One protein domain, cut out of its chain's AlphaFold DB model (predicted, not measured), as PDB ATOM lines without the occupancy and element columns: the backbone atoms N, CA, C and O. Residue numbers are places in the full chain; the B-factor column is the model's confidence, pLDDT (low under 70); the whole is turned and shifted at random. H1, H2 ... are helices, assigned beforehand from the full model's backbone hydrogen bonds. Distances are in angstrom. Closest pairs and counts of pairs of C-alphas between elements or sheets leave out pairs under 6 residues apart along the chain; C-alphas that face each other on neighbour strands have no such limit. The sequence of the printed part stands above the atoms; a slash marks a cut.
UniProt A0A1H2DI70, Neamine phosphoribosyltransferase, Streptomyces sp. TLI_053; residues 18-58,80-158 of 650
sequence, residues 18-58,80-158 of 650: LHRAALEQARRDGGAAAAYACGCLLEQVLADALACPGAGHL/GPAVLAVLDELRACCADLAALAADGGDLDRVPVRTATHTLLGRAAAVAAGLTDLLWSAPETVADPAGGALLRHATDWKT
ATOM      1  N   LEU A  18     356.764 416.941 385.058       83.31
ATOM      2  CA  LEU A  18     355.681 417.529 385.846       83.31
ATOM      3  C   LEU A  18     356.074 417.712 387.323       83.31
ATOM      4  O   LEU A  18     355.733 418.725 387.937       83.31
ATOM      5  N   HIS A  19     356.830 416.763 387.884       83.31
ATOM      6  CA  HIS A  19     357.315 416.825 389.267       83.31
ATOM      7  C   HIS A  19     358.362 417.933 389.412       83.31
ATOM      8  O   HIS A  19     358.345 418.703 390.373       83.31
ATOM      9  N   ARG A  20     359.249 418.064 388.417       85.75
ATOM     10  CA  ARG A  20     360.243 419.141 388.362       85.75
ATOM     11  C   ARG A  20     359.579 420.511 388.314       85.75
ATOM     12  O   ARG A  20     359.953 421.380 389.095       85.75
ATOM     13  N   ALA A  21     358.575 420.684 387.456       83.00
ATOM     14  CA  ALA A  21     357.837 421.938 387.339       83.00
ATOM     15  C   ALA A  21     357.182 422.339 388.673       83.00
ATOM     16  O   ALA A  21     357.219 423.510 389.049       83.00
ATOM     17  N   ALA A  22     356.646 421.373 389.425       81.12
ATOM     18  CA  ALA A  22     356.084 421.618 390.752       81.12
ATOM     19  C   ALA A  22     357.139 422.077 391.772       81.12
ATOM     20  O   ALA A  22     356.928 423.061 392.479       81.12
ATOM     21  N   LEU A  23     358.294 421.405 391.818       84.44
ATOM     22  CA  LEU A  23     359.409 421.781 392.693       84.44
ATOM     23  C   LEU A  23     359.962 423.169 392.349       84.44
ATOM     24  O   LEU A  23     360.269 423.970 393.232       84.44
ATOM     25  N   GLU A  24     360.094 423.473 391.059       85.69
ATOM     26  CA  GLU A  24     360.532 424.782 390.578       85.69
ATOM     27  C   GLU A  24     359.526 425.878 390.899       85.69
ATOM     28  O   GLU A  24     359.947 426.958 391.309       85.69
ATOM     29  N   GLN A  25     358.227 425.607 390.758       82.62
ATOM     30  CA  GLN A  25     357.173 426.529 391.170       82.62
ATOM     31  C   GLN A  25     357.248 426.786 392.680       82.62
ATOM     32  O   GLN A  25     357.359 427.939 393.078       82.62
ATOM     33  N   ALA A  26     357.330 425.739 393.507       83.69
ATOM     34  CA  ALA A  26     357.446 425.890 394.959       83.69
ATOM     35  C   ALA A  26     358.698 426.677 395.381       83.69
ATOM     36  O   ALA A  26     358.658 427.471 396.320       83.69
ATOM     37  N   ARG A  27     359.815 426.500 394.665       85.00
ATOM     38  CA  ARG A  27     361.042 427.281 394.880       85.00
ATOM     39  C   ARG A  27     360.909 428.734 394.427       85.00
ATOM     40  O   ARG A  27     361.457 429.605 395.089       85.00
ATOM     41  N   ARG A  28     360.233 428.992 393.302       85.62
ATOM     42  CA  ARG A  28     359.983 430.352 392.792       85.62
ATOM     43  C   ARG A  28     359.037 431.128 393.703       85.62
ATOM     44  O   ARG A  28     359.280 432.308 393.928       85.62
ATOM     45  N   ASP A  29     358.015 430.463 394.232       82.94
ATOM     46  CA  ASP A  29     357.057 431.063 395.160       82.94
ATOM     47  C   ASP A  29     357.720 431.371 396.508       82.94
ATOM     48  O   ASP A  29     357.449 432.408 397.104       82.94
ATOM     49  N   GLY A  30     358.610 430.491 396.990       81.88
ATOM     50  CA  GLY A  30     359.444 430.712 398.183       81.88
ATOM     51  C   GLY A  30     358.690 430.737 399.522       81.88
ATOM     52  O   GLY A  30     359.324 430.742 400.581       81.88
ATOM     53  N   GLY A  31     357.356 430.732 399.480       87.00
ATOM     54  CA  GLY A  31     356.464 430.720 400.633       87.00
ATOM     55  C   GLY A  31     356.257 429.330 401.238       87.00
ATOM     56  O   GLY A  31     356.305 428.298 400.556       87.00
ATOM     57  N   ALA A  32     355.970 429.302 402.537       88.12
ATOM     58  CA  ALA A  32     355.691 428.090 403.300       88.12
ATOM     59  C   ALA A  32     354.478 427.313 402.766       88.12
ATOM     60  O   ALA A  32     354.497 426.087 402.814       88.12
ATOM     61  N   ALA A  33     353.478 427.984 402.180       86.00
ATOM     62  CA  ALA A  33     352.328 427.322 401.552       86.00
ATOM     63  C   ALA A  33     352.743 426.408 400.390       86.00
ATOM     64  O   ALA A  33     352.288 425.266 400.285       86.00
ATOM     65  N   ALA A  34     353.633 426.893 399.521       86.88
ATOM     66  CA  ALA A  34     354.087 426.135 398.365       86.88
ATOM     67  C   ALA A  34     355.024 424.990 398.772       86.88
ATOM     68  O   ALA A  34     354.910 423.880 398.246       86.88
ATOM     69  N   ALA A  35     355.896 425.222 399.760       90.75
ATOM     70  CA  ALA A  35     356.719 424.165 400.344       90.75
ATOM     71  C   ALA A  35     355.876 423.092 401.049       90.75
ATOM     72  O   ALA A  35     356.157 421.907 400.888       90.75
ATOM     73  N   TYR A  36     354.826 423.492 401.773       91.06
ATOM     74  CA  TYR A  36     353.886 422.587 402.431       91.06
ATOM     75  C   TYR A  36     353.164 421.703 401.416       91.06
ATOM     76  O   TYR A  36     353.228 420.481 401.508       91.06
ATOM     77  N   ALA A  37     352.558 422.314 400.395       88.19
ATOM     78  CA  ALA A  37     351.864 421.589 399.337       88.19
ATOM     79  C   ALA A  37     352.795 420.600 398.615       88.19
ATOM     80  O   ALA A  37     352.440 419.441 398.401       88.19
ATOM     81  N   CYS A  38     354.019 421.029 398.292       89.81
ATOM     82  CA  CYS A  38     355.020 420.156 397.688       89.81
ATOM     83  C   CYS A  38     355.441 419.015 398.629       89.81
ATOM     84  O   CYS A  38     355.602 417.880 398.180       89.81
ATOM     85  N   GLY A  39     355.619 419.295 399.921       92.75
ATOM     86  CA  GLY A  39     355.999 418.299 400.918       92.75
ATOM     87  C   GLY A  39     354.923 417.238 401.124       92.75
ATOM     88  O   GLY A  39     355.221 416.048 401.073       92.75
ATOM     89  N   CYS A  40     353.662 417.649 401.261       92.19
ATOM     90  CA  CYS A  40     352.518 416.744 401.375       92.19
ATOM     91  C   CYS A  40     352.322 415.882 400.121       92.19
ATOM     92  O   CYS A  40     351.951 414.716 400.232       92.19
ATOM     93  N   LEU A  41     352.613 416.414 398.930       89.69
ATOM     94  CA  LEU A  41     352.576 415.622 397.701       89.69
ATOM     95  C   LEU A  41     353.662 414.546 397.676       89.69
ATOM     96  O   LEU A  41     353.395 413.396 397.340       89.69
ATOM     97  N   LEU A  42     354.886 414.908 398.052       91.75
ATOM     98  CA  LEU A  42     355.994 413.960 398.123       91.75
ATOM     99  C   LEU A  42     355.766 412.903 399.211       91.75
ATOM    100  O   LEU A  42     356.095 411.738 398.994       91.75
ATOM    101  N   GLU A  43     355.154 413.280 400.339       93.75
ATOM    102  CA  GLU A  43     354.713 412.345 401.381       93.75
ATOM    103  C   GLU A  43     353.744 411.339 400.781       93.75
ATOM    104  O   GLU A  43     353.948 410.134 400.924       93.75
ATOM    105  N   GLN A  44     352.752 411.836 400.035       91.38
ATOM    106  CA  GLN A  44     351.763 410.991 399.398       91.38
ATOM    107  C   GLN A  44     352.416 409.963 398.475       91.38
ATOM    108  O   GLN A  44     352.157 408.771 398.635       91.38
ATOM    109  N   VAL A  45     353.267 410.418 397.551       89.88
ATOM    110  CA  VAL A  45     353.940 409.556 396.570       89.88
ATOM    111  C   VAL A  45     354.792 408.494 397.263       89.88
ATOM    112  O   VAL A  45     354.701 407.315 396.923       89.88
ATOM    113  N   LEU A  46     355.595 408.887 398.256       91.31
ATOM    114  CA  LEU A  46     356.449 407.959 398.999       91.31
ATOM    115  C   LEU A  46     355.629 406.934 399.783       91.31
ATOM    116  O   LEU A  46     355.954 405.749 399.771       91.31
ATOM    117  N   ALA A  47     354.559 407.367 400.448       90.62
ATOM    118  CA  ALA A  47     353.693 406.481 401.210       90.62
ATOM    119  C   ALA A  47     352.908 405.509 400.310       90.62
ATOM    120  O   ALA A  47     352.800 404.337 400.671       90.62
ATOM    121  N   ASP A  48     352.420 405.965 399.147       90.38
ATOM    122  CA  ASP A  48     351.766 405.120 398.135       90.38
ATOM    123  C   ASP A  48     352.745 404.061 397.605       90.38
ATOM    124  O   ASP A  48     352.421 402.874 397.565       90.38
ATOM    125  N   ALA A  49     353.969 404.472 397.265       90.00
ATOM    126  CA  ALA A  49     355.012 403.579 396.772       90.00
ATOM    127  C   ALA A  49     355.454 402.555 397.834       90.00
ATOM    128  O   ALA A  49     355.592 401.371 397.542       90.00
ATOM    129  N   LEU A  50     355.611 402.970 399.094       89.00
ATOM    130  CA  LEU A  50     355.931 402.066 400.206       89.00
ATOM    131  C   LEU A  50     354.786 401.112 400.569       89.00
ATOM    132  O   LEU A  50     355.014 400.114 401.254       89.00
ATOM    133  N   ALA A  51     353.545 401.424 400.184       88.31
ATOM    134  CA  ALA A  51     352.400 400.536 400.371       88.31
ATOM    135  C   ALA A  51     352.341 399.420 399.319       88.31
ATOM    136  O   ALA A  51     351.629 398.435 399.531       88.31
ATOM    137  N   CYS A  52     353.076 399.542 398.208       87.50
ATOM    138  CA  CYS A  52     353.160 398.490 397.203       87.50
ATOM    139  C   CYS A  52     353.792 397.211 397.793       87.50
ATOM    140  O   CYS A  52     354.779 397.290 398.534       87.50
ATOM    141  N   PRO A  53     353.289 396.016 397.432       79.06
ATOM    142  CA  PRO A  53     353.963 394.764 397.754       79.06
ATOM    143  C   PRO A  53     355.395 394.765 397.210       79.06
ATOM    144  O   PRO A  53     355.639 395.249 396.105       79.06
ATOM    145  N   GLY A  54     356.331 394.220 397.988       70.94
ATOM    146  CA  GLY A  54     357.747 394.132 397.616       70.94
ATOM    147  C   GLY A  54     358.587 395.356 397.992       70.94
ATOM    148  O   GLY A  54     359.793 395.209 398.167       70.94
ATOM    149  N   ALA A  55     357.980 396.524 398.250       74.88
ATOM    150  CA  ALA A  55     358.713 397.765 398.534       74.88
ATOM    151  C   ALA A  55     359.687 397.663 399.729       74.88
ATOM    152  O   ALA A  55     360.768 398.247 399.703       74.88
ATOM    153  N   GLY A  56     359.338 396.883 400.759       60.25
ATOM    154  CA  GLY A  56     360.179 396.668 401.945       60.25
ATOM    155  C   GLY A  56     361.404 395.767 401.724       60.25
ATOM    156  O   GLY A  56     362.316 395.782 402.548       60.25
ATOM    157  N   HIS A  57     361.445 395.005 400.625       57.16
ATOM    158  CA  HIS A  57     362.527 394.070 400.292       57.16
ATOM    159  C   HIS A  57     363.441 394.565 399.166       57.16
ATOM    160  O   HIS A  57     364.409 393.882 398.832       57.16
ATOM    161  N   LEU A  58     363.167 395.745 398.595       57.34
ATOM    162  CA  LEU A  58     363.996 396.331 397.547       57.34
ATOM    163  C   LEU A  58     365.359 396.742 398.132       57.34
ATOM    164  O   LEU A  58     365.540 397.813 398.717       57.34
ATOM    165  N   GLY A  80     365.019 400.402 401.609       70.94
ATOM    166  CA  GLY A  80     363.780 400.525 402.400       70.94
ATOM    167  C   GLY A  80     363.915 401.400 403.666       70.94
ATOM    168  O   GLY A  80     363.143 402.347 403.821       70.94
ATOM    169  N   PRO A  81     364.933 401.186 404.526       78.88
ATOM    170  CA  PRO A  81     365.182 402.040 405.691       78.88
ATOM    171  C   PRO A  81     365.493 403.506 405.351       78.88
ATOM    172  O   PRO A  81     365.054 404.405 406.064       78.88
ATOM    173  N   ALA A  82     366.221 403.770 404.261       82.75
ATOM    174  CA  ALA A  82     366.533 405.134 403.835       82.75
ATOM    175  C   ALA A  82     365.297 405.868 403.294       82.75
ATOM    176  O   ALA A  82     365.128 407.056 403.565       82.75
ATOM    177  N   VAL A  83     364.412 405.172 402.569       87.19
ATOM    178  CA  VAL A  83     363.129 405.742 402.118       87.19
ATOM    179  C   VAL A  83     362.267 406.116 403.323       87.19
ATOM    180  O   VAL A  83     361.726 407.219 403.362       87.19
ATOM    181  N   LEU A  84     362.167 405.225 404.315       88.44
ATOM    182  CA  LEU A  84     361.396 405.473 405.535       88.44
ATOM    183  C   LEU A  84     361.933 406.674 406.318       88.44
ATOM    184  O   LEU A  84     361.152 407.542 406.687       88.44
ATOM    185  N   ALA A  85     363.254 406.784 406.482       91.06
ATOM    186  CA  ALA A  85     363.862 407.944 407.133       91.06
ATOM    187  C   ALA A  85     363.516 409.259 406.411       91.06
ATOM    188  O   ALA A  85     363.145 410.243 407.049       91.06
ATOM    189  N   VAL A  86     363.565 409.271 405.073       94.44
ATOM    190  CA  VAL A  86     363.179 410.450 404.280       94.44
ATOM    191  C   VAL A  86     361.691 410.765 404.429       94.44
ATOM    192  O   VAL A  86     361.338 411.940 404.530       94.44
ATOM    193  N   LEU A  87     360.825 409.750 404.463       93.94
ATOM    194  CA  LEU A  87     359.393 409.930 404.698       93.94
ATOM    195  C   LEU A  87     359.122 410.519 406.092       93.94
ATOM    196  O   LEU A  87     358.323 411.443 406.212       93.94
ATOM    197  N   ASP A  88     359.801 410.035 407.129       94.50
ATOM    198  CA  ASP A  88     359.639 410.527 408.499       94.50
ATOM    199  C   ASP A  88     360.134 411.975 408.647       94.50
ATOM    200  O   ASP A  88     359.434 412.815 409.218       94.50
ATOM    201  N   GLU A  89     361.291 412.309 408.062       96.25
ATOM    202  CA  GLU A  89     361.789 413.690 407.999       96.25
ATOM    203  C   GLU A  89     360.811 414.612 407.257       96.25
ATOM    204  O   GLU A  89     360.557 415.742 407.682       96.25
ATOM    205  N   LEU A  90     360.226 414.128 406.159       96.31
ATOM    206  CA  LEU A  90     359.242 414.874 405.385       96.31
ATOM    207  C   LEU A  90     357.960 415.118 406.184       96.31
ATOM    208  O   LEU A  90     357.437 416.229 406.183       96.31
ATOM    209  N   ARG A  91     357.481 414.111 406.918       96.69
ATOM    210  CA  ARG A  91     356.302 414.224 407.783       96.69
ATOM    211  C   ARG A  91     356.506 415.216 408.921       96.69
ATOM    212  O   ARG A  91     355.592 415.989 409.216       96.69
ATOM    213  N   ALA A  92     357.689 415.218 409.534       96.38
ATOM    214  CA  ALA A  92     358.064 416.219 410.527       96.38
ATOM    215  C   ALA A  92     358.065 417.626 409.906       96.38
ATOM    216  O   ALA A  92     357.384 418.517 410.406       96.38
ATOM    217  N   CYS A  93     358.709 417.794 408.746       96.12
ATOM    218  CA  CYS A  93     358.733 419.069 408.029       96.12
ATOM    219  C   CYS A  93     357.326 419.576 407.666       96.12
ATOM    220  O   CYS A  93     357.053 420.770 407.784       96.12
ATOM    221  N   CYS A  94     356.417 418.700 407.230       95.31
ATOM    222  CA  CYS A  94     355.034 419.077 406.934       95.31
ATOM    223  C   CYS A  94     354.283 419.532 408.192       95.31
ATOM    224  O   CYS A  94     353.513 420.487 408.118       95.31
ATOM    225  N   ALA A  95     354.497 418.884 409.343       95.06
ATOM    226  CA  ALA A  95     353.898 419.307 410.609       95.06
ATOM    227  C   ALA A  95     354.463 420.658 411.088       95.06
ATOM    228  O   ALA A  95     353.692 421.512 411.519       95.06
ATOM    229  N   ASP A  96     355.768 420.896 410.930       93.25
ATOM    230  CA  ASP A  96     356.397 422.183 411.256       93.25
ATOM    231  C   ASP A  96     355.842 423.321 410.384       93.25
ATOM    232  O   ASP A  96     355.485 424.388 410.884       93.25
ATOM    233  N   LEU A  97     355.709 423.091 409.074       91.56
ATOM    234  CA  LEU A  97     355.101 424.054 408.148       91.56
ATOM    235  C   LEU A  97     353.619 424.307 408.474       91.56
ATOM    236  O   LEU A  97     353.154 425.441 408.375       91.56
ATOM    237  N   ALA A  98     352.888 423.274 408.901       91.00
ATOM    238  CA  ALA A  98     351.508 423.408 409.357       91.00
ATOM    239  C   ALA A  98     351.397 424.214 410.663       91.00
ATOM    240  O   ALA A  98     350.466 425.005 410.807       91.00
ATOM    241  N   ALA A  99     352.348 424.063 411.591       89.44
ATOM    242  CA  ALA A  99     352.416 424.864 412.813       89.44
ATOM    243  C   ALA A  99     352.671 426.350 412.505       89.44
ATOM    244  O   ALA A  99     351.983 427.210 413.041       89.44
ATOM    245  N   LEU A 100     353.573 426.657 411.564       86.69
ATOM    246  CA  LEU A 100     353.809 428.039 411.114       86.69
ATOM    247  C   LEU A 100     352.545 428.707 410.550       86.69
ATOM    248  O   LEU A 100     352.377 429.919 410.667       86.69
ATOM    249  N   ALA A 101     351.648 427.926 409.943       78.19
ATOM    250  CA  ALA A 101     350.361 428.423 409.458       78.19
ATOM    251  C   ALA A 101     349.433 428.855 410.601       78.19
ATOM    252  O   ALA A 101     348.650 429.797 410.464       78.19
ATOM    253  N   ALA A 102     349.499 428.136 411.723       75.88
ATOM    254  CA  ALA A 102     348.618 428.327 412.861       75.88
ATOM    255  C   ALA A 102     348.868 429.647 413.595       75.88
ATOM    256  O   ALA A 102     347.906 430.272 414.045       75.88
ATOM    257  N   ASP A 103     350.118 430.120 413.607       74.31
ATOM    258  CA  ASP A 103     350.551 431.389 414.216       74.31
ATOM    259  C   ASP A 103     349.950 432.641 413.530       74.31
ATOM    260  O   ASP A 103     350.308 433.780 413.837       74.31
ATOM    261  N   GLY A 104     349.007 432.455 412.599       61.44
ATOM    262  CA  GLY A 104     348.243 433.519 411.948       61.44
ATOM    263  C   GLY A 104     348.970 434.168 410.773       61.44
ATOM    264  O   GLY A 104     348.505 435.185 410.255       61.44
ATOM    265  N   GLY A 105     350.094 433.588 410.349       62.53
ATOM    266  CA  GLY A 105     350.860 434.036 409.199       62.53
ATOM    267  C   GLY A 105     350.151 433.744 407.878       62.53
ATOM    268  O   GLY A 105     349.571 432.681 407.671       62.53
ATOM    269  N   ASP A 106     350.239 434.689 406.946       72.06
ATOM    270  CA  ASP A 106     349.980 434.418 405.535       72.06
ATOM    271  C   ASP A 106     351.095 433.494 405.019       72.06
ATOM    272  O   ASP A 106     352.197 433.968 404.737       72.06
ATOM    273  N   LEU A 107     350.850 432.175 404.975       73.94
ATOM    274  CA  LEU A 107     351.842 431.162 404.581       73.94
ATOM    275  C   LEU A 107     352.496 431.462 403.225       73.94
ATOM    276  O   LEU A 107     353.640 431.064 402.997       73.94
ATOM    277  N   ASP A 108     351.796 432.176 402.344       75.38
ATOM    278  CA  ASP A 108     352.315 432.609 401.047       75.38
ATOM    279  C   ASP A 108     353.501 433.583 401.191       75.38
ATOM    280  O   ASP A 108     354.323 433.705 400.286       75.38
ATOM    281  N   ARG A 109     353.627 434.259 402.341       79.25
ATOM    282  CA  ARG A 109     354.666 435.259 402.640       79.25
ATOM    283  C   ARG A 109     355.717 434.788 403.637       79.25
ATOM    284  O   ARG A 109     356.700 435.498 403.844       79.25
ATOM    285  N   VAL A 110     355.520 433.639 404.282       82.25
ATOM    286  CA  VAL A 110     356.482 433.105 405.255       82.25
ATOM    287  C   VAL A 110     357.649 432.472 404.492       82.25
ATOM    288  O   VAL A 110     357.436 431.465 403.813       82.25
ATOM    289  N   PRO A 111     358.873 433.025 404.578       83.00
ATOM    290  CA  PRO A 111     360.008 432.505 403.834       83.00
ATOM    291  C   PRO A 111     360.430 431.137 404.368       83.00
ATOM    292  O   PRO A 111     360.507 430.904 405.577       83.00
ATOM    293  N   VAL A 112     360.753 430.238 403.446       83.81
ATOM    294  CA  VAL A 112     361.163 428.871 403.763       83.81
ATOM    295  C   VAL A 112     362.685 428.773 403.873       83.81
ATOM    296  O   VAL A 112     363.436 429.402 403.130       83.81
ATOM    297  N   ARG A 113     363.168 427.964 404.822       85.44
ATOM    298  CA  ARG A 113     364.607 427.736 405.021       85.44
ATOM    299  C   ARG A 113     365.185 426.915 403.864       85.44
ATOM    300  O   ARG A 113     364.556 425.970 403.393       85.44
ATOM    301  N   THR A 114     366.441 427.169 403.493       84.69
ATOM    302  CA  THR A 114     367.167 426.381 402.472       84.69
ATOM    303  C   THR A 114     367.128 424.876 402.749       84.69
ATOM    304  O   THR A 114     366.960 424.086 401.824       84.69
ATOM    305  N   ALA A 115     367.218 424.471 404.021       87.50
ATOM    306  CA  ALA A 115     367.149 423.067 404.431       87.50
ATOM    307  C   ALA A 115     365.848 422.371 403.990       87.50
ATOM    308  O   ALA A 115     365.889 421.215 403.577       87.50
ATOM    309  N   THR A 116     364.715 423.079 404.004       90.56
ATOM    310  CA  THR A 116     363.430 422.547 403.539       90.56
ATOM    311  C   THR A 116     363.464 422.284 402.036       90.56
ATOM    312  O   THR A 116     363.095 421.200 401.603       90.56
ATOM    313  N   HIS A 117     363.979 423.214 401.224       87.50
ATOM    314  CA  HIS A 117     364.119 422.975 399.783       87.50
ATOM    315  C   HIS A 117     365.064 421.806 399.474       87.50
ATOM    316  O   HIS A 117     364.775 421.008 398.582       87.50
ATOM    317  N   THR A 118     366.152 421.658 400.237       89.38
ATOM    318  CA  THR A 118     367.054 420.501 400.129       89.38
ATOM    319  C   THR A 118     366.331 419.188 400.445       89.38
ATOM    320  O   THR A 118     366.465 418.223 399.690       89.38
ATOM    321  N   LEU A 119     365.529 419.151 401.516       92.38
ATOM    322  CA  LEU A 119     364.713 417.989 401.876       92.38
ATOM    323  C   LEU A 119     363.712 417.638 400.767       92.38
ATOM    324  O   LEU A 119     363.655 416.479 400.367       92.38
ATOM    325  N   LEU A 120     362.982 418.623 400.231       91.56
ATOM    326  CA  LEU A 120     362.018 418.412 399.143       91.56
ATOM    327  C   LEU A 120     362.693 417.843 397.887       91.56
ATOM    328  O   LEU A 120     362.185 416.900 397.287       91.56
ATOM    329  N   GLY A 121     363.874 418.351 397.520       88.75
ATOM    330  CA  GLY A 121     364.642 417.820 396.389       88.75
ATOM    331  C   GLY A 121     365.072 416.374 396.586       88.75
ATOM    332  O   GLY A 121     364.918 415.549 395.687       88.75
ATOM    333  N   ARG A 122     365.578 416.049 397.780       90.00
ATOM    334  CA  ARG A 122     365.968 414.680 398.131       90.00
ATOM    335  C   ARG A 122     364.760 413.743 398.143       90.00
ATOM    336  O   ARG A 122     364.836 412.667 397.561       90.00
ATOM    337  N   ALA A 123     363.648 414.156 398.749       91.62
ATOM    338  CA  ALA A 123     362.411 413.380 398.773       91.62
ATOM    339  C   ALA A 123     361.874 413.119 397.360       91.62
ATOM    340  O   ALA A 123     361.497 411.992 397.057       91.62
ATOM    341  N   ALA A 124     361.927 414.109 396.466       89.62
ATOM    342  CA  ALA A 124     361.534 413.933 395.071       89.62
ATOM    343  C   ALA A 124     362.429 412.948 394.306       89.62
ATOM    344  O   ALA A 124     361.915 412.138 393.536       89.62
ATOM    345  N   ALA A 125     363.748 412.974 394.534       86.75
ATOM    346  CA  ALA A 125     364.659 411.987 393.951       86.75
ATOM    347  C   ALA A 125     364.342 410.567 394.427       86.75
ATOM    348  O   ALA A 125     364.290 409.641 393.622       86.75
ATOM    349  N   VAL A 126     364.129 410.405 395.737       89.69
ATOM    350  CA  VAL A 126     363.804 409.109 396.344       89.69
ATOM    351  C   VAL A 126     362.464 408.599 395.829       89.69
ATOM    352  O   VAL A 126     362.371 407.433 395.462       89.69
ATOM    353  N   ALA A 127     361.459 409.470 395.744       89.06
ATOM    354  CA  ALA A 127     360.148 409.147 395.199       89.06
ATOM    355  C   ALA A 127     360.250 408.646 393.754       89.06
ATOM    356  O   ALA A 127     359.796 407.543 393.473       89.06
ATOM    357  N   ALA A 128     360.913 409.406 392.874       85.81
ATOM    358  CA  ALA A 128     361.094 409.026 391.473       85.81
ATOM    359  C   ALA A 128     361.869 407.705 391.324       85.81
ATOM    360  O   ALA A 128     361.440 406.812 390.597       85.81
ATOM    361  N   GLY A 129     362.975 407.548 392.061       85.94
ATOM    362  CA  GLY A 129     363.768 406.320 392.032       85.94
ATOM    363  C   GLY A 129     362.991 405.100 392.530       85.94
ATOM    364  O   GLY A 129     363.076 404.033 391.930       85.94
ATOM    365  N   LEU A 130     362.199 405.250 393.595       87.94
ATOM    366  CA  LEU A 130     361.369 404.167 394.119       87.94
ATOM    367  C   LEU A 130     360.242 403.792 393.150       87.94
ATOM    368  O   LEU A 130     360.013 402.606 392.927       87.94
ATOM    369  N   THR A 131     359.557 404.769 392.547       88.44
ATOM    370  CA  THR A 131     358.508 404.481 391.557       88.44
ATOM    371  C   THR A 131     359.068 403.790 390.318       88.44
ATOM    372  O   THR A 131     358.456 402.838 389.840       88.44
ATOM    373  N   ASP A 132     360.245 404.200 389.834       85.50
ATOM    374  CA  ASP A 132     360.907 403.562 388.687       85.50
ATOM    375  C   ASP A 132     361.292 402.101 388.997       85.50
ATOM    376  O   ASP A 132     361.085 401.203 388.173       85.50
ATOM    377  N   LEU A 133     361.809 401.846 390.206       86.44
ATOM    378  CA  LEU A 133     362.126 400.496 390.680       86.44
ATOM    379  C   LEU A 133     360.874 399.618 390.772       86.44
ATOM    380  O   LEU A 133     360.878 398.501 390.262       86.44
ATOM    381  N   LEU A 134     359.793 400.126 391.370       88.75
ATOM    382  CA  LEU A 134     358.536 399.386 391.526       88.75
ATOM    383  C   LEU A 134     357.851 399.107 390.187       88.75
ATOM    384  O   LEU A 134     357.274 398.038 390.011       88.75
ATOM    385  N   TRP A 135     357.942 400.024 389.219       88.38
ATOM    386  CA  TRP A 135     357.457 399.755 387.863       88.38
ATOM    387  C   TRP A 135     358.232 398.634 387.187       88.38
ATOM    388  O   TRP A 135     357.655 397.936 386.362       88.38
ATOM    389  N   SER A 136     359.502 398.456 387.545       85.62
ATOM    390  CA  SER A 136     360.377 397.410 387.014       85.62
ATOM    391  C   SER A 136     360.266 396.080 387.770       85.62
ATOM    392  O   SER A 136     360.884 395.107 387.348       85.62
ATOM    393  N   ALA A 137     359.497 396.026 388.863       86.31
ATOM    394  CA  ALA A 137     359.301 394.842 389.694       86.31
ATOM    395  C   ALA A 137     358.069 394.040 389.215       86.31
ATOM    396  O   ALA A 137     356.930 394.485 389.419       86.31
ATOM    397  N   PRO A 138     358.244 392.862 388.575       83.44
ATOM    398  CA  PRO A 138     357.132 392.099 388.005       83.44
ATOM    399  C   PRO A 138     356.067 391.714 389.037       83.44
ATOM    400  O   PRO A 138     354.877 391.725 388.726       83.44
ATOM    401  N   GLU A 139     356.473 391.414 390.269       83.69
ATOM    402  CA  GLU A 139     355.587 391.071 391.379       83.69
ATOM    403  C   GLU A 139     354.659 392.226 391.775       83.69
ATOM    404  O   GLU A 139     353.475 392.005 392.030       83.69
ATOM    405  N   THR A 140     355.161 393.464 391.768       84.06
ATOM    406  CA  THR A 140     354.368 394.655 392.089       84.06
ATOM    407  C   THR A 140     353.383 394.971 390.969       84.06
ATOM    408  O   THR A 140     352.241 395.346 391.229       84.06
ATOM    409  N   VAL A 141     353.818 394.816 389.718       83.50
ATOM    410  CA  VAL A 141     353.012 395.106 388.526       83.50
ATOM    411  C   VAL A 141     351.912 394.065 388.310       83.50
ATOM    412  O   VAL A 141     350.804 394.425 387.903       83.50
ATOM    413  N   ALA A 142     352.201 392.790 388.580       81.31
ATOM    414  CA  ALA A 142     351.245 391.696 388.438       81.31
ATOM    415  C   ALA A 142     350.172 391.695 389.540       81.31
ATOM    416  O   ALA A 142     349.055 391.240 389.292       81.31
ATOM    417  N   ASP A 143     350.482 392.209 390.735       82.88
ATOM    418  CA  ASP A 143     349.504 392.335 391.815       82.88
ATOM    419  C   ASP A 143     348.508 393.485 391.550       82.88
ATOM    420  O   ASP A 143     348.914 394.647 391.432       82.88
ATOM    421  N   PRO A 144     347.184 393.231 391.501       81.12
ATOM    422  CA  PRO A 144     346.194 394.281 391.266       81.12
ATOM    423  C   PRO A 144     346.244 395.438 392.275       81.12
ATOM    424  O   PRO A 144     345.998 396.587 391.887       81.12
ATOM    425  N   ALA A 145     346.548 395.159 393.549       81.62
ATOM    426  CA  ALA A 145     346.657 396.180 394.590       81.62
ATOM    427  C   ALA A 145     347.954 396.993 394.440       81.62
ATOM    428  O   ALA A 145     347.900 398.225 394.433       81.62
ATOM    429  N   GLY A 146     349.085 396.321 394.217       84.44
ATOM    430  CA  GLY A 146     350.382 396.912 393.899       84.44
ATOM    431  C   GLY A 146     350.326 397.818 392.677       84.44
ATOM    432  O   GLY A 146     350.680 398.991 392.772       84.44
ATOM    433  N   GLY A 147     349.767 397.338 391.565       83.75
ATOM    434  CA  GLY A 147     349.571 398.138 390.361       83.75
ATOM    435  C   GLY A 147     348.612 399.319 390.564       83.75
ATOM    436  O   GLY A 147     348.788 400.367 389.941       83.75
ATOM    437  N   ALA A 148     347.593 399.199 391.424       83.12
ATOM    438  CA  ALA A 148     346.713 400.321 391.761       83.12
ATOM    439  C   ALA A 148     347.440 401.399 392.574       83.12
ATOM    440  O   ALA A 148     347.365 402.572 392.207       83.12
ATOM    441  N   LEU A 149     348.168 401.006 393.621       86.62
ATOM    442  CA  LEU A 149     348.990 401.903 394.433       86.62
ATOM    443  C   LEU A 149     350.076 402.579 393.606       86.62
ATOM    444  O   LEU A 149     350.241 403.788 393.691       86.62
ATOM    445  N   LEU A 150     350.750 401.834 392.734       88.19
ATOM    446  CA  LEU A 150     351.816 402.378 391.907       88.19
ATOM    447  C   LEU A 150     351.287 403.387 390.882       88.19
ATOM    448  O   LEU A 150     351.902 404.431 390.660       88.19
ATOM    449  N   ARG A 151     350.093 403.150 390.319       86.38
ATOM    450  CA  ARG A 151     349.388 404.171 389.529       86.38
ATOM    451  C   ARG A 151     349.067 405.413 390.357       86.38
ATOM    452  O   ARG A 151     349.161 406.499 389.808       86.38
ATOM    453  N   HIS A 152     348.699 405.274 391.630       84.94
ATOM    454  CA  HIS A 152     348.474 406.419 392.518       84.94
ATOM    455  C   HIS A 152     349.772 407.171 392.845       84.94
ATOM    456  O   HIS A 152     349.793 408.386 392.684       84.94
ATOM    457  N   ALA A 153     350.853 406.461 393.178       87.25
ATOM    458  CA  ALA A 153     352.174 407.036 393.433       87.25
ATOM    459  C   ALA A 153     352.730 407.786 392.211       87.25
ATOM    460  O   ALA A 153     353.393 408.808 392.344       87.25
ATOM    461  N   THR A 154     352.440 407.290 391.009       85.44
ATOM    462  CA  THR A 154     352.876 407.915 389.750       85.44
ATOM    463  C   THR A 154     351.996 409.104 389.353       85.44
ATOM    464  O   THR A 154     352.384 409.929 388.531       85.44
ATOM    465  N   ASP A 155     350.782 409.207 389.895       77.31
ATOM    466  CA  ASP A 155     349.834 410.235 389.491       77.31
ATOM    467  C   ASP A 155     350.002 411.494 390.348       77.31
ATOM    468  O   ASP A 155     349.578 411.549 391.502       77.31
ATOM    469  N   TRP A 156     350.572 412.545 389.754       73.12
ATOM    470  CA  TRP A 156     350.698 413.875 390.360       73.12
ATOM    471  C   TRP A 156     349.340 414.596 390.392       73.12
ATOM    472  O   TRP A 156     349.088 415.576 389.684       73.12
ATOM    473  N   LYS A 157     348.396 414.055 391.162       69.75
ATOM    474  CA  LYS A 157     347.060 414.626 391.337       69.75
ATOM    475  C   LYS A 157     347.078 415.722 392.385       69.75
ATOM    476  O   LYS A 157     347.543 415.515 393.500       69.75
ATOM    477  N   THR A 158     346.448 416.847 392.053       66.88
ATOM    478  CA  THR A 158     345.990 417.794 393.067       66.88
ATOM    479  C   THR A 158     345.101 417.041 394.061       66.88
ATOM    480  O   THR A 158     344.149 416.378 393.627       66.88
TER     481      THR A 158
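This is residues 18 to 58 and 80 to 158 of the 650 residues of the protein "Neamine phosphoribosyltransferase" of Streptomyces sp. TLI_053 (UniProt A0A1H2DI70). Three long helices, H2, H3 and H4, pack together as the core of an elongated up-and-down bundle; shorter H1 and H6 cover opposite ends of H2, and small H5 makes the turn into H6. You have 120 residues, with six named helices, H1 to H6, and no named strand: all helix, compact, radius of gyration of the C-alphas 15.0 A, spans 47 by 26 by 21 A.

Start at H1, residues 18 to 29, in a helical hairpin with H2, residues 32 to 51; their closest C-alphas, Ala 26 and Ala 34, are 4.8 A apart. H3, residues 80 to 102, touches H2 at a shallow tilt of 31 degrees, opposite ways, closest at C-alphas Tyr 36 and Cys 94, 5.8 A. The hub is H4, residues 114 to 135, touching H2 the same way, closest at C-alphas Leu 46 and Ala 127, 5.4 A. H5, residues 138 to 142, and H4 only just touch, only at the corner, with 3 pairs of C-alphas within 8 A. H6, residues 144 to 154, touches residues 44 to 51 of H2, closest at C-alphas Val 45 and Ala 153, 4.4 A. In each helix every O i to N i+4 pair is within hydrogen-bond range.

Find C-alpha 18 at (355.681, 417.529, 385.846), where H1 begins; H6 ends at C-alpha 154, (352.876, 407.915, 389.750). H2 measures 27.9 A, H3 33.4 A and H4 31.9 A.

Residues 59 to 79 are cut out, C-alphas 58 and 80 being 6.4 A apart. H3 to H4 is a long link. Look for pLDDT under 70 at residues 56 to 58, 104 to 105 and 157 to 158.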